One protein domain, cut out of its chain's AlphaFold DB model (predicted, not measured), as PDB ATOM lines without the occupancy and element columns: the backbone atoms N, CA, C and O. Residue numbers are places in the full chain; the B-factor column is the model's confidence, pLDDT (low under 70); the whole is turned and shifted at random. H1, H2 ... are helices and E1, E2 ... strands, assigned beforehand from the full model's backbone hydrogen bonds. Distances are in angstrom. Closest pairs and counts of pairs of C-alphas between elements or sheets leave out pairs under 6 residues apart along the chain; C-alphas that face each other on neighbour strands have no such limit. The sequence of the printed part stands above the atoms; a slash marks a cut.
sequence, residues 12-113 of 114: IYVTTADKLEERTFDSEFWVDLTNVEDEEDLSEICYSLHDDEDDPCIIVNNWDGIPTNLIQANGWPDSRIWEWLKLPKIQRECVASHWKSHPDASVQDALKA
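What this domain is: This is residues 12 to 113 of the 114 residues of an uncharacterized protein of Rhodocyclaceae bacterium (UniProt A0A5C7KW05). A small three-stranded sheet with H2 slanting across one face makes one part of a rod, and a cluster of three helices, in which H4 and H5 cross, makes the other end. H1 is at the far end of the sheet part, and the long loop of residues 65 to 80 lies between the sheet and the helix cluster. The printed part has 102 residues with five named helices and three named strands, in the order E1 H1 E2 H2 E3 H3 H4 H5; the sheet runs E2 E1 E3, antiparallel throughout, and the class is mixed. It is only just compact, close to loose, with a radius of gyration of the C-alphas of 15.0 A and spans of 46 by 23 by 20 A.

How they stand to each other: Begin at the inner strand E1, residues 12 to 16. Beside it runs the edge strand E3, residues 58 to 64, antiparallel at 156 degrees; look for N 13 and O 62, 2.8 A apart and within hydrogen-bond range. The other edge strand, E2, residues 30 to 32, is antiparallel to E1 at 137 degrees, with N 31 and O 12 at 2.8 A. H2, residues 39 to 49, is on one face of this sheet, making two layers, helix and sheet; its height over the sheet is 9.5 A. It lies over E1, slantwise to the strands at 47 degrees on the local plane, and the closest C-alphas of the two are those of Val 14 and Cys 46, 7.0 A apart. E2, H2 and E3 form a split strand-helix-strand unit, two strands running the same way with E1 between them, and its crossover is right-handed. H1, residues 17 to 22, only grazes the sheet; its closest C-alpha pair with E3 is Ala 17 and Ile 59, 6.8 A. Farther along, H4, residues 89 to 99, and H5, residues 107 to 112, touch about perpendicular at 85 degrees, closest at the C-alphas of Val 95 and Ala 110, 5.2 A. H3, residues 81 to 85, is close to H4 but not clearly touching, with the C-alphas of Trp 84 and Arg 92 at 6.3 A. In H1, H2, H3, H4 and H5 every O i to N i+4 pair is within hydrogen-bond range.

Where its parts are: Find C-alpha 12 at (-46.470, -3.885, 22.992), where E1 begins its 13.2 A. E3 runs 17.8 A to C-alpha 64 at (-44.536, -5.517, 28.921). H2 measures 15.2 A and H4 15.5 A; H5 ends at C-alpha 112, (-26.090, -23.264, 24.223).

The domain as a whole: The C-alphas of Glu 22 and Lys 112 are the two farthest apart, at 47.2 A. The printed part has no cut, and the link from E3 to H3 is long, with 16 residues. The mean pLDDT of the printed part is 95.8, and no printed residue is under 70.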
ATOM      1  N   ILE A  12     -46.881  -5.250  23.313       98.25
ATOM      2  CA  ILE A  12     -46.470  -3.885  22.992       98.25
ATOM      3  C   ILE A  12     -47.683  -2.967  22.997       98.25
ATOM      4  O   ILE A  12     -48.790  -3.385  22.667       98.25
ATOM      5  N   TYR A  13     -47.473  -1.719  23.393       98.12
ATOM      6  CA  TYR A  13     -48.488  -0.681  23.347       98.12
ATOM      7  C   TYR A  13     -48.291   0.163  22.098       98.12
ATOM      8  O   TYR A  13     -47.271   0.854  21.970       98.12
ATOM      9  N   VAL A  14     -49.264   0.097  21.198       97.88
ATOM     10  CA  VAL A  14     -49.198   0.684  19.865       97.88
ATOM     11  C   VAL A  14     -50.177   1.845  19.775       97.88
ATOM     12  O   VAL A  14     -51.323   1.739  20.185       97.88
ATOM     13  N   THR A  15     -49.721   2.981  19.271       97.12
ATOM     14  CA  THR A  15     -50.568   4.149  18.996       97.12
ATOM     15  C   THR A  15     -50.246   4.699  17.619       97.12
ATOM     16  O   THR A  15     -49.329   4.215  16.957       97.12
ATOM     17  N   THR A  16     -50.897   5.795  17.251       97.69
ATOM     18  CA  THR A  16     -50.539   6.599  16.085       97.69
ATOM     19  C   THR A  16     -49.995   7.965  16.498       97.69
ATOM     20  O   THR A  16     -50.184   8.408  17.638       97.69
ATOM     21  N   ALA A  17     -49.302   8.644  15.581       96.56
ATOM     22  CA  ALA A  17     -48.867  10.026  15.791       96.56
ATOM     23  C   ALA A  17     -50.044  10.947  16.169       96.56
ATOM     24  O   ALA A  17     -49.950  11.677  17.156       96.56
ATOM     25  N   ASP A  18     -51.170  10.837  15.459       96.94
ATOM     26  CA  ASP A  18     -52.368  11.648  15.694       96.94
ATOM     27  C   ASP A  18     -52.969  11.364  17.081       96.94
ATOM     28  O   ASP A  18     -53.177  12.287  17.874       96.94
ATOM     29  N   LYS A  19     -53.124  10.085  17.461       96.88
ATOM     30  CA  LYS A  19     -53.600   9.696  18.804       96.88
ATOM     31  C   LYS A  19     -52.688  10.214  19.919       96.88
ATOM     32  O   LYS A  19     -53.177  10.611  20.980       96.88
ATOM     33  N   LEU A  20     -51.371  10.259  19.705       95.31
ATOM     34  CA  LEU A  20     -50.436  10.847  20.670       95.31
ATOM     35  C   LEU A  20     -50.621  12.359  20.820       95.31
ATOM     36  O   LEU A  20     -50.623  12.862  21.950       95.31
ATOM     37  N   GLU A  21     -50.782  13.083  19.713       96.56
ATOM     38  CA  GLU A  21     -51.031  14.529  19.730       96.56
ATOM     39  C   GLU A  21     -52.342  14.861  20.456       96.56
ATOM     40  O   GLU A  21     -52.390  15.776  21.293       96.56
ATOM     41  N   GLU A  22     -53.376  14.056  20.219       96.88
ATOM     42  CA  GLU A  22     -54.691  14.178  20.850       96.88
ATOM     43  C   GLU A  22     -54.734  13.679  22.301       96.88
ATOM     44  O   GLU A  22     -55.675  13.992  23.036       96.88
ATOM     45  N   ARG A  23     -53.686  12.978  22.760       95.88
ATOM     46  CA  ARG A  23     -53.631  12.276  24.059       95.88
ATOM     47  C   ARG A  23     -54.731  11.221  24.207       95.88
ATOM     48  O   ARG A  23     -55.275  11.031  25.300       95.88
ATOM     49  N   THR A  24     -55.029  10.535  23.115       95.88
ATOM     50  CA  THR A  24     -55.973   9.425  23.052       95.88
ATOM     51  C   THR A  24     -55.246   8.131  23.403       95.88
ATOM     52  O   THR A  24     -54.361   7.678  22.682       95.88
ATOM     53  N   PHE A  25     -55.621   7.534  24.534       94.62
ATOM     54  CA  PHE A  25     -55.054   6.282  25.028       94.62
ATOM     55  C   PHE A  25     -56.184   5.322  25.374       94.62
ATOM     56  O   PHE A  25     -57.048   5.662  26.183       94.62
ATOM     57  N   ASP A  26     -56.143   4.123  24.804       95.75
ATOM     58  CA  ASP A  26     -57.066   3.042  25.133       95.75
ATOM     59  C   ASP A  26     -56.301   1.828  25.668       95.75
ATOM     60  O   ASP A  26     -55.143   1.606  25.320       95.75
ATOM     61  N   SER A  27     -56.931   1.040  26.535       94.50
ATOM     62  CA  SER A  27     -56.442  -0.283  26.922       94.50
ATOM     63  C   SER A  27     -56.427  -1.290  25.768       94.50
ATOM     64  O   SER A  27     -55.646  -2.235  25.822       94.50
ATOM     65  N   GLU A  28     -57.246  -1.089  24.733       95.75
ATOM     66  CA  GLU A  28     -57.303  -1.955  23.544       95.75
ATOM     67  C   GLU A  28     -56.058  -1.830  22.650       95.75
ATOM     68  O   GLU A  28     -55.775  -2.715  21.853       95.75
ATOM     69  N   PHE A  29     -55.255  -0.781  22.841       97.12
ATOM     70  CA  PHE A  29     -54.023  -0.511  22.091       97.12
ATOM     71  C   PHE A  29     -52.833  -1.415  22.464       97.12
ATOM     72  O   PHE A  29     -51.726  -1.265  21.941       97.12
ATOM     73  N   TRP A  30     -53.037  -2.360  23.383       97.88
ATOM     74  CA  TRP A  30     -52.066  -3.408  23.676       97.88
ATOM     75  C   TRP A  30     -52.197  -4.564  22.684       97.88
ATOM     76  O   TRP A  30     -53.231  -5.226  22.624       97.88
ATOM     77  N   VAL A  31     -51.110  -4.868  21.977       97.75
ATOM     78  CA  VAL A  31     -51.007  -6.028  21.087       97.75
ATOM     79  C   VAL A  31     -50.268  -7.153  21.808       97.75
ATOM     80  O   VAL A  31     -49.104  -6.995  22.182       97.75
ATOM     81  N   ASP A  32     -50.941  -8.289  22.015       97.38
ATOM     82  CA  ASP A  32     -50.367  -9.493  22.627       97.38
ATOM     83  C   ASP A  32     -49.545 -10.286  21.604       97.38
ATOM     84  O   ASP A  32     -50.087 -11.042  20.798       97.38
ATOM     85  N   LEU A  33     -48.221 -10.156  21.685       97.62
ATOM     86  CA  LEU A  33     -47.279 -10.815  20.785       97.62
ATOM     87  C   LEU A  33     -47.245 -12.335  20.952       97.62
ATOM     88  O   LEU A  33     -46.730 -13.023  20.080       97.62
ATOM     89  N   THR A  34     -47.775 -12.894  22.044       94.88
ATOM     90  CA  THR A  34     -47.803 -14.358  22.213       94.88
ATOM     91  C   THR A  34     -48.749 -15.052  21.239       94.88
ATOM     92  O   THR A  34     -48.587 -16.250  21.002       94.88
ATOM     93  N   ASN A  35     -49.682 -14.297  20.653       93.19
ATOM     94  CA  ASN A  35     -50.609 -14.766  19.625       93.19
ATOM     95  C   ASN A  35     -50.210 -14.319  18.210       93.19
ATOM     96  O   ASN A  35     -50.967 -14.582  17.283       93.19
ATOM     97  N   VAL A  36     -49.060 -13.656  18.057       96.25
ATOM     98  CA  VAL A  36     -48.567 -13.139  16.776       96.25
ATOM     99  C   VAL A  36     -47.538 -14.103  16.193       96.25
ATOM    100  O   VAL A  36     -46.626 -14.552  16.899       96.25
ATOM    101  N   GLU A  37     -47.680 -14.447  14.914       94.44
ATOM    102  CA  GLU A  37     -46.809 -15.439  14.270       94.44
ATOM    103  C   GLU A  37     -45.435 -14.870  13.893       94.44
ATOM    104  O   GLU A  37     -44.402 -15.514  14.146       94.44
ATOM    105  N   ASP A  38     -45.436 -13.674  13.303       96.62
ATOM    106  CA  ASP A  38     -44.266 -12.969  12.791       96.62
ATOM    107  C   ASP A  38     -44.505 -11.448  12.639       96.62
ATOM    108  O   ASP A  38     -45.472 -10.877  13.139       96.62
ATOM    109  N   GLU A  39     -43.559 -10.760  11.997       96.88
ATOM    110  CA  GLU A  39     -43.588  -9.305  11.818       96.88
ATOM    111  C   GLU A  39     -44.664  -8.823  10.829       96.88
ATOM    112  O   GLU A  39     -45.160  -7.702  10.975       96.88
ATOM    113  N   GLU A  40     -45.031  -9.644   9.841       97.06
ATOM    114  CA  GLU A  40     -46.088  -9.308   8.882       97.06
ATOM    115  C   GLU A  40     -47.443  -9.319   9.594       97.06
ATOM    116  O   GLU A  40     -48.155  -8.315   9.560       97.06
ATOM    117  N   ASP A  41     -47.720 -10.376  10.361       97.56
ATOM    118  CA  ASP A  41     -48.913 -10.492  11.207       97.56
ATOM    119  C   ASP A  41     -48.998  -9.348  12.238       97.56
ATOM    120  O   ASP A  41     -50.032  -8.691  12.381       97.56
ATOM    121  N   LEU A  42     -47.875  -9.001  12.891       97.94
ATOM    122  CA  LEU A  42     -47.829  -7.843  13.792       97.94
ATOM    123  C   LEU A  42     -48.252  -6.549  13.089       97.94
ATOM    124  O   LEU A  42     -49.005  -5.748  13.650       97.94
ATOM    125  N   SER A  43     -47.737  -6.329  11.880       96.75
ATOM    126  CA  SER A  43     -48.020  -5.123  11.107       96.75
ATOM    127  C   SER A  43     -49.504  -5.056  10.752       96.75
ATOM    128  O   SER A  43     -50.138  -4.032  11.007       96.75
ATOM    129  N   GLU A  44     -50.082  -6.149  10.247       97.69
ATOM    130  CA  GLU A  44     -51.512  -6.234   9.922       97.69
ATOM    131  C   GLU A  44     -52.400  -5.954  11.141       97.69
ATOM    132  O   GLU A  44     -53.348  -5.168  11.044       97.69
ATOM    133  N   ILE A  45     -52.061  -6.514  12.307       97.81
ATOM    134  CA  ILE A  45     -52.783  -6.258  13.559       97.81
ATOM    135  C   ILE A  45     -52.700  -4.778  13.950       97.81
ATOM    136  O   ILE A  45     -53.723  -4.185  14.292       97.81
ATOM    137  N   CYS A  46     -51.516  -4.159  13.874       97.44
ATOM    138  CA  CYS A  46     -51.342  -2.742  14.208       97.44
ATOM    139  C   CYS A  46     -52.170  -1.828  13.291       97.44
ATOM    140  O   CYS A  46     -52.795  -0.886  13.776       97.44
ATOM    141  N   TYR A  47     -52.200  -2.111  11.985       96.75
ATOM    142  CA  TYR A  47     -53.005  -1.345  11.030       96.75
ATOM    143  C   TYR A  47     -54.502  -1.558  11.240       96.75
ATOM    144  O   TYR A  47     -55.261  -0.594  11.220       96.75
ATOM    145  N   SER A  48     -54.936  -2.794  11.497       97.00
ATOM    146  CA  SER A  48     -56.346  -3.081  11.777       97.00
ATOM    147  C   SER A  48     -56.828  -2.453  13.086       97.00
ATOM    148  O   SER A  48     -58.013  -2.162  13.207       97.00
ATOM    149  N   LEU A  49     -55.944  -2.267  14.068       96.94
ATOM    150  CA  LEU A  49     -56.264  -1.640  15.354       96.94
ATOM    151  C   LEU A  49     -56.492  -0.124  15.242       96.94
ATOM    152  O   LEU A  49     -57.090   0.488  16.129       96.94
ATOM    153  N   HIS A  50     -55.989   0.480  14.170       96.81
ATOM    154  CA  HIS A  50     -56.082   1.909  13.891       96.81
ATOM    155  C   HIS A  50     -56.694   2.166  12.509       96.81
ATOM    156  O   HIS A  50     -56.298   3.095  11.809       96.81
ATOM    157  N   ASP A  51     -57.663   1.332  12.117       96.56
ATOM    158  CA  ASP A  51     -58.383   1.440  10.843       96.56
ATOM    159  C   ASP A  51     -59.346   2.642  10.783       96.56
ATOM    160  O   ASP A  51     -59.930   2.935   9.736       96.56
ATOM    161  N   ASP A  52     -59.486   3.360  11.900       96.25
ATOM    162  CA  ASP A  52     -60.182   4.633  12.019       96.25
ATOM    163  C   ASP A  52     -59.412   5.810  11.389       96.25
ATOM    164  O   ASP A  52     -60.003   6.866  11.149       96.25
ATOM    165  N   GLU A  53     -58.124   5.626  11.081       96.38
ATOM    166  CA  GLU A  53     -57.245   6.611  10.443       96.38
ATOM    167  C   GLU A  53     -56.877   6.217   9.000       96.38
ATOM    168  O   GLU A  53     -56.745   5.042   8.659       96.38
ATOM    169  N   ASP A  54     -56.677   7.219   8.139       93.69
ATOM    170  CA  ASP A  54     -56.145   7.026   6.784       93.69
ATOM    171  C   ASP A  54     -54.610   7.058   6.844       93.69
ATOM    172  O   ASP A  54     -54.035   8.095   7.168       93.69
ATOM    173  N   ASP A  55     -53.958   5.926   6.552       93.62
ATOM    174  CA  ASP A  55     -52.496   5.726   6.648       93.62
ATOM    175  C   ASP A  55     -51.907   6.030   8.051       93.62
ATOM    176  O   ASP A  55     -51.116   6.965   8.218       93.62
ATOM    177  N   PRO A  56     -52.280   5.256   9.093       96.19
ATOM    178  CA  PRO A  56     -51.846   5.521  10.460       96.19
ATOM    179  C   PRO A  56     -50.322   5.411  10.612       96.19
ATOM    180  O   PRO A  56     -49.700   4.391  10.297       96.19
ATOM    181  N   CYS A  57     -49.708   6.449  11.184       96.56
ATOM    182  CA  CYS A  57     -48.288   6.445  11.538       96.56
ATOM    183  C   CYS A  57     -48.077   5.683  12.853       96.56
ATOM    184  O   CYS A  57     -48.138   6.271  13.934       96.56
ATOM    185  N   ILE A  58     -47.859   4.370  12.749       97.38
ATOM    186  CA  ILE A  58     -47.716   3.449  13.882       97.38
ATOM    187  C   ILE A  58     -46.490   3.782  14.749       97.38
ATOM    188  O   ILE A  58     -45.366   3.907  14.259       97.38
ATOM    189  N   ILE A  59     -46.700   3.869  16.064       96.62
ATOM    190  CA  ILE A  59     -45.672   4.142  17.073       96.62
ATOM    191  C   ILE A  59     -45.834   3.169  18.242       96.62
ATOM    192  O   ILE A  59     -46.888   3.109  18.876       96.62
ATOM    193  N   VAL A  60     -44.756   2.459  18.583       97.31
ATOM    194  CA  VAL A  60     -44.685   1.642  19.802       97.31
ATOM    195  C   VAL A  60     -44.193   2.507  20.957       97.31
ATOM    196  O   VAL A  60     -43.034   2.916  20.988       97.31
ATOM    197  N   ASN A  61     -45.060   2.780  21.930       93.62
ATOM    198  CA  ASN A  61     -44.723   3.661  23.056       93.62
ATOM    199  C   ASN A  61     -44.254   2.919  24.303       93.62
ATOM    200  O   ASN A  61     -43.613   3.515  25.170       93.62
ATOM    201  N   ASN A  62     -44.657   1.658  24.458       96.75
ATOM    202  CA  ASN A  62     -44.370   0.882  25.656       96.75
ATOM    203  C   ASN A  62     -44.408  -0.619  25.361       96.75
ATOM    204  O   ASN A  62     -44.911  -1.042  24.323       96.75
ATOM    205  N   TRP A  63     -43.899  -1.420  26.290       97.88
ATOM    206  CA  TRP A  63     -43.944  -2.874  26.222       97.88
ATOM    207  C   TRP A  63     -44.010  -3.490  27.620       97.88
ATOM    208  O   TRP A  63     -43.570  -2.890  28.601       97.88
ATOM    209  N   ASP A  64     -44.530  -4.711  27.703       96.88
ATOM    210  CA  ASP A  64     -44.536  -5.517  28.921       96.88
ATOM    211  C   ASP A  64     -44.177  -6.972  28.607       96.88
ATOM    212  O   ASP A  64     -44.441  -7.479  27.519       96.88
ATOM    213  N   GLY A  65     -43.519  -7.643  29.551       95.25
ATOM    214  CA  GLY A  65     -43.101  -9.038  29.394       95.25
ATOM    215  C   GLY A  65     -41.986  -9.280  28.364       95.25
ATOM    216  O   GLY A  65     -41.637 -10.436  28.132       95.25
ATOM    217  N   ILE A  66     -41.392  -8.232  27.776       96.44
ATOM    218  CA  ILE A  66     -40.337  -8.327  26.750       96.44
ATOM    219  C   ILE A  66     -38.981  -7.868  27.326       96.44
ATOM    220  O   ILE A  66     -38.890  -6.776  27.897       96.44
ATOM    221  N   PRO A  67     -37.895  -8.658  27.184       95.25
ATOM    222  CA  PRO A  67     -36.543  -8.208  27.502       95.25
ATOM    223  C   PRO A  67     -36.175  -6.958  26.696       95.25
ATOM    224  O   PRO A  67     -36.327  -6.950  25.482       95.25
ATOM    225  N   THR A  68     -35.605  -5.933  27.332       93.69
ATOM    226  CA  THR A  68     -35.242  -4.671  26.650       93.69
ATOM    227  C   THR A  68     -34.324  -4.875  25.440       93.69
ATOM    228  O   THR A  68     -34.409  -4.127  24.478       93.69
ATOM    229  N   ASN A  69     -33.477  -5.907  25.445       94.44
ATOM    230  CA  ASN A  69     -32.610  -6.257  24.314       94.44
ATOM    231  C   ASN A  69     -33.365  -6.745  23.063       94.44
ATOM    232  O   ASN A  69     -32.753  -6.846  22.004       94.44
ATOM    233  N   LEU A  70     -34.653  -7.073  23.195       96.31
ATOM    234  CA  LEU A  70     -35.552  -7.431  22.098       96.31
ATOM    235  C   LEU A  70     -36.432  -6.264  21.640       96.31
ATOM    236  O   LEU A  70     -37.324  -6.471  20.825       96.31
ATOM    237  N   ILE A  71     -36.189  -5.057  22.144       96.69
ATOM    238  CA  ILE A  71     -36.843  -3.839  21.678       96.69
ATOM    239  C   ILE A  71     -35.786  -2.962  21.017       96.69
ATOM    240  O   ILE A  71     -34.759  -2.628  21.613       96.69
ATOM    241  N   GLN A  72     -36.023  -2.612  19.758       95.75
ATOM    242  CA  GLN A  72     -35.153  -1.731  18.996       95.75
ATOM    243  C   GLN A  72     -35.266  -0.283  19.493       95.75
ATOM    244  O   GLN A  72     -36.171   0.087  20.238       95.75
ATOM    245  N   ALA A  73     -34.352   0.581  19.051       93.50
ATOM    246  CA  ALA A  73     -34.327   1.983  19.475       93.50
ATOM    247  C   ALA A  73     -35.593   2.778  19.090       93.50
ATOM    248  O   ALA A  73     -35.886   3.789  19.721       93.50
ATOM    249  N   ASN A  74     -36.330   2.330  18.070       92.56
ATOM    250  CA  ASN A  74     -37.617   2.896  17.649       92.56
ATOM    251  C   ASN A  74     -38.825   2.291  18.396       92.56
ATOM    252  O   ASN A  74     -39.955   2.627  18.067       92.56
ATOM    253  N   GLY A  75     -38.601   1.387  19.357       94.56
ATOM    254  CA  GLY A  75     -39.651   0.677  20.089       94.56
ATOM    255  C   GLY A  75     -40.149  -0.605  19.412       94.56
ATOM    256  O   GLY A  75     -40.824  -1.399  20.062       94.56
ATOM    257  N   TRP A  76     -39.801  -0.853  18.147       97.19
ATOM    258  CA  TRP A  76     -40.260  -2.041  17.429       97.19
ATOM    259  C   TRP A  76     -39.575  -3.318  17.946       97.19
ATOM    260  O   TRP A  76     -38.396  -3.264  18.324       97.19
ATOM    261  N   PRO A  77     -40.261  -4.476  17.973       97.25
ATOM    262  CA  PRO A  77     -39.635  -5.729  18.367       97.25
ATOM    263  C   PRO A  77     -38.494  -6.150  17.432       97.25
ATOM    264  O   PRO A  77     -38.561  -6.032  16.212       97.25
ATOM    265  N   ASP A  78     -37.430  -6.691  18.012       96.50
ATOM    266  CA  ASP A  78     -36.383  -7.388  17.274       96.50
ATOM    267  C   ASP A  78     -36.897  -8.746  16.775       96.50
ATOM    268  O   ASP A  78     -37.526  -9.481  17.533       96.50
ATOM    269  N   SER A  79     -36.557  -9.129  15.539       96.31
ATOM    270  CA  SER A  79     -36.948 -10.413  14.921       96.31
ATOM    271  C   SER A  79     -36.698 -11.664  15.784       96.31
ATOM    272  O   SER A  79     -37.425 -12.651  15.674       96.31
ATOM    273  N   ARG A  80     -35.710 -11.632  16.693       97.00
ATOM    274  CA  ARG A  80     -35.424 -12.716  17.650       97.00
ATOM    275  C   ARG A  80     -36.590 -12.993  18.602       97.00
ATOM    276  O   ARG A  80     -36.634 -14.072  19.199       97.00
ATOM    277  N   ILE A  81     -37.528 -12.058  18.753       97.31
ATOM    278  CA  ILE A  81     -38.701 -12.219  19.610       97.31
ATOM    279  C   ILE A  81     -39.559 -13.412  19.183       97.31
ATOM    280  O   ILE A  81     -39.991 -14.175  20.043       97.31
ATOM    281  N   TRP A  82     -39.706 -13.661  17.878       96.69
ATOM    282  CA  TRP A  82     -40.553 -14.734  17.347       96.69
ATOM    283  C   TRP A  82     -40.049 -16.126  17.725       96.69
ATOM    284  O   TRP A  82     -40.834 -17.047  17.955       96.69
ATOM    285  N   GLU A  83     -38.730 -16.289  17.829       96.38
ATOM    286  CA  GLU A  83     -38.118 -17.510  18.355       96.38
ATOM    287  C   GLU A  83     -38.217 -17.569  19.883       96.38
ATOM    288  O   GLU A  83     -38.549 -18.613  20.445       96.38
ATOM    289  N   TRP A  84     -37.960 -16.452  20.567       96.88
ATOM    290  CA  TRP A  84     -37.954 -16.382  22.029       96.88
ATOM    291  C   TRP A  84     -39.332 -16.649  22.655       96.88
ATOM    292  O   TRP A  84     -39.416 -17.376  23.646       96.88
ATOM    293  N   LEU A  85     -40.416 -16.138  22.064       96.19
ATOM    294  CA  LEU A  85     -41.793 -16.344  22.536       96.19
ATOM    295  C   LEU A  85     -42.175 -17.832  22.584       96.19
ATOM    296  O   LEU A  85     -42.865 -18.267  23.508       96.19
ATOM    297  N   LYS A  86     -41.648 -18.628  21.644       94.38
ATOM    298  CA  LYS A  86     -41.905 -20.071  21.503       94.38
ATOM    299  C   LYS A  86     -41.155 -20.926  22.532       94.38
ATOM    300  O   LYS A  86     -41.433 -22.119  22.662       94.38
ATOM    301  N   LEU A  87     -40.201 -20.350  23.266       94.69
ATOM    302  CA  LEU A  87     -39.418 -21.087  24.254       94.69
ATOM    303  C   LEU A  87     -40.217 -21.346  25.543       94.69
ATOM    304  O   LEU A  87     -40.984 -20.489  25.980       94.69
ATOM    305  N   PRO A  88     -39.977 -22.468  26.243       93.50
ATOM    306  CA  PRO A  88     -40.448 -22.666  27.611       93.50
ATOM    307  C   PRO A  88     -39.935 -21.575  28.560       93.50
ATOM    308  O   PRO A  88     -38.830 -21.063  28.393       93.50
ATOM    309  N   LYS A  89     -40.687 -21.288  29.629       92.69
ATOM    310  CA  LYS A  89     -40.370 -20.236  30.617       92.69
ATOM    311  C   LYS A  89     -38.911 -20.225  31.087       92.69
ATOM    312  O   LYS A  89     -38.258 -19.195  30.992       92.69
ATOM    313  N   ILE A  90     -38.394 -21.373  31.532       93.31
ATOM    314  CA  ILE A  90     -37.009 -21.483  32.025       93.31
ATOM    315  C   ILE A  90     -36.015 -21.082  30.929       93.31
ATOM    316  O   ILE A  90     -35.072 -20.340  31.184       93.31
ATOM    317  N   GLN A  91     -36.247 -21.518  29.690       95.62
ATOM    318  CA  GLN A  91     -35.388 -21.162  28.563       95.62
ATOM    319  C   GLN A  91     -35.482 -19.668  28.232       95.62
ATOM    320  O   GLN A  91     -34.446 -19.043  28.017       95.62
ATOM    321  N   ARG A  92     -36.682 -19.067  28.270       95.50
ATOM    322  CA  ARG A  92     -36.849 -17.613  28.096       95.50
ATOM    323  C   ARG A  92     -36.067 -16.814  29.132       95.50
ATOM    324  O   ARG A  92     -35.389 -15.860  28.758       95.50
ATOM    325  N   GLU A  93     -36.144 -17.206  30.405       94.31
ATOM    326  CA  GLU A  93     -35.437 -16.555  31.516       94.31
ATOM    327  C   GLU A  93     -33.912 -16.680  31.369       94.31
ATOM    328  O   GLU A  93     -33.188 -15.689  31.499       94.31
ATOM    329  N   CYS A  94     -33.424 -17.876  31.034       95.38
ATOM    330  CA  CYS A  94     -32.014 -18.149  30.772       95.38
ATOM    331  C   CYS A  94     -31.471 -17.313  29.600       95.38
ATOM    332  O   CYS A  94     -30.455 -16.629  29.746       95.38
ATOM    333  N   VAL A  95     -32.178 -17.303  28.465       96.44
ATOM    334  CA  VAL A  95     -31.807 -16.518  27.276       96.44
ATOM    335  C   VAL A  95     -31.828 -15.016  27.581       96.44
ATOM    336  O   VAL A  95     -30.852 -14.319  27.301       96.44
ATOM    337  N   ALA A  96     -32.878 -14.519  28.243       94.38
ATOM    338  CA  ALA A  96     -32.972 -13.114  28.642       94.38
ATOM    339  C   ALA A  96     -31.842 -12.703  29.599       94.38
ATOM    340  O   ALA A  96     -31.329 -11.587  29.518       94.38
ATOM    341  N   SER A  97     -31.416 -13.600  30.495       94.62
ATOM    342  CA  SER A  97     -30.259 -13.355  31.356       94.62
ATOM    343  C   SER A  97     -28.949 -13.301  30.566       94.62
ATOM    344  O   SER A  97     -28.104 -12.460  30.866       94.62
ATOM    345  N   HIS A  98     -28.773 -14.158  29.556       95.06
ATOM    346  CA  HIS A  98     -27.573 -14.182  28.718       95.06
ATOM    347  C   HIS A  98     -27.406 -12.890  27.896       95.06
ATOM    348  O   HIS A  98     -26.307 -12.329  27.835       95.06
ATOM    349  N   TRP A  99     -28.501 -12.362  27.337       95.25
ATOM    350  CA  TRP A  99     -28.490 -11.116  26.560       95.25
ATOM    351  C   TRP A  99     -28.070  -9.876  27.352       95.25
ATOM    352  O   TRP A  99     -27.588  -8.915  26.758       95.25
ATOM    353  N   LYS A 100     -28.138  -9.899  28.689       92.88
ATOM    354  CA  LYS A 100     -27.602  -8.805  29.520       92.88
ATOM    355  C   LYS A 100     -26.096  -8.603  29.331       92.88
ATOM    356  O   LYS A 100     -25.606  -7.497  29.538       92.88
ATOM    357  N   SER A 101     -25.362  -9.658  28.974       94.44
ATOM    358  CA  SER A 101     -23.914  -9.607  28.725       94.44
ATOM    359  C   SER A 101     -23.547  -9.771  27.250       94.44
ATOM    360  O   SER A 101     -22.483  -9.316  26.845       94.44
ATOM    361  N   HIS A 102     -24.419 -10.388  26.452       94.75
ATOM    362  CA  HIS A 102     -24.199 -10.638  25.026       94.75
ATOM    363  C   HIS A 102     -25.422 -10.167  24.225       94.75
ATOM    364  O   HIS A 102     -26.182 -11.002  23.739       94.75
ATOM    365  N   PRO A 103     -25.658  -8.848  24.117       93.38
ATOM    366  CA  PRO A 103     -26.916  -8.284  23.613       93.38
ATOM    367  C   PRO A 103     -27.266  -8.712  22.185       93.38
ATOM    368  O   PRO A 103     -28.446  -8.787  21.851       93.38
ATOM    369  N   ASP A 104     -26.262  -9.049  21.378       93.38
ATOM    370  CA  ASP A 104     -26.416  -9.395  19.962       93.38
ATOM    371  C   ASP A 104     -26.450 -10.912  19.709       93.38
ATOM    372  O   ASP A 104     -26.523 -11.349  18.562       93.38
ATOM    373  N   ALA A 105     -26.379 -11.743  20.758       95.75
ATOM    374  CA  ALA A 105     -26.412 -13.193  20.594       95.75
ATOM    375  C   ALA A 105     -27.743 -13.649  19.969       95.75
ATOM    376  O   ALA A 105     -28.817 -13.128  20.296       95.75
ATOM    377  N   SER A 106     -27.682 -14.661  19.102       96.94
ATOM    378  CA  SER A 106     -28.884 -15.343  18.622       96.94
ATOM    379  C   SER A 106     -29.562 -16.108  19.767       96.94
ATOM    380  O   SER A 106     -28.920 -16.445  20.769       96.94
ATOM    381  N   VAL A 107     -30.850 -16.434  19.617       96.94
ATOM    382  CA  VAL A 107     -31.566 -17.280  20.590       96.94
ATOM    383  C   VAL A 107     -30.857 -18.629  20.758       96.94
ATOM    384  O   VAL A 107     -30.664 -19.101  21.878       96.94
ATOM    385  N   GLN A 108     -30.398 -19.226  19.656       96.38
ATOM    386  CA  GLN A 108     -29.709 -20.517  19.669       96.38
ATOM    387  C   GLN A 108     -28.363 -20.472  20.392       96.38
ATOM    388  O   GLN A 108     -28.011 -21.426  21.085       96.38
ATOM    389  N   ASP A 109     -27.593 -19.398  20.233       95.81
ATOM    390  CA  ASP A 109     -26.301 -19.274  20.909       95.81
ATOM    391  C   ASP A 109     -26.479 -19.012  22.402       95.81
ATOM    392  O   ASP A 109     -25.783 -19.624  23.213       95.81
ATOM    393  N   ALA A 110     -27.478 -18.206  22.770       94.94
ATOM    394  CA  ALA A 110     -27.859 -18.016  24.162       94.94
ATOM    395  C   ALA A 110     -28.304 -19.337  24.817       94.94
ATOM    396  O   ALA A 110     -27.884 -19.629  25.932       94.94
ATOM    397  N   LEU A 111     -29.075 -20.176  24.111       95.31
ATOM    398  CA  LEU A 111     -29.509 -21.494  24.597       95.31
ATOM    399  C   LEU A 111     -28.362 -22.492  24.807       95.31
ATOM    400  O   LEU A 111     -28.465 -23.363  25.664       95.31
ATOM    401  N   LYS A 112     -27.273 -22.401  24.037       94.31
ATOM    402  CA  LYS A 112     -26.090 -23.264  24.223       94.31
ATOM    403  C   LYS A 112     -25.237 -22.847  25.422       94.31
ATOM    404  O   LYS A 112     -24.388 -23.621  25.856       94.31
ATOM    405  N   ALA A 113     -25.411 -21.617  25.896       86.44
ATOM    406  CA  ALA A 113     -24.609 -21.016  26.954       86.44
ATOM    407  C   ALA A 113     -25.251 -21.124  28.351       86.44
ATOM    408  O   ALA A 113     -24.687 -20.580  29.305       86.44
TER     409      ALA A 113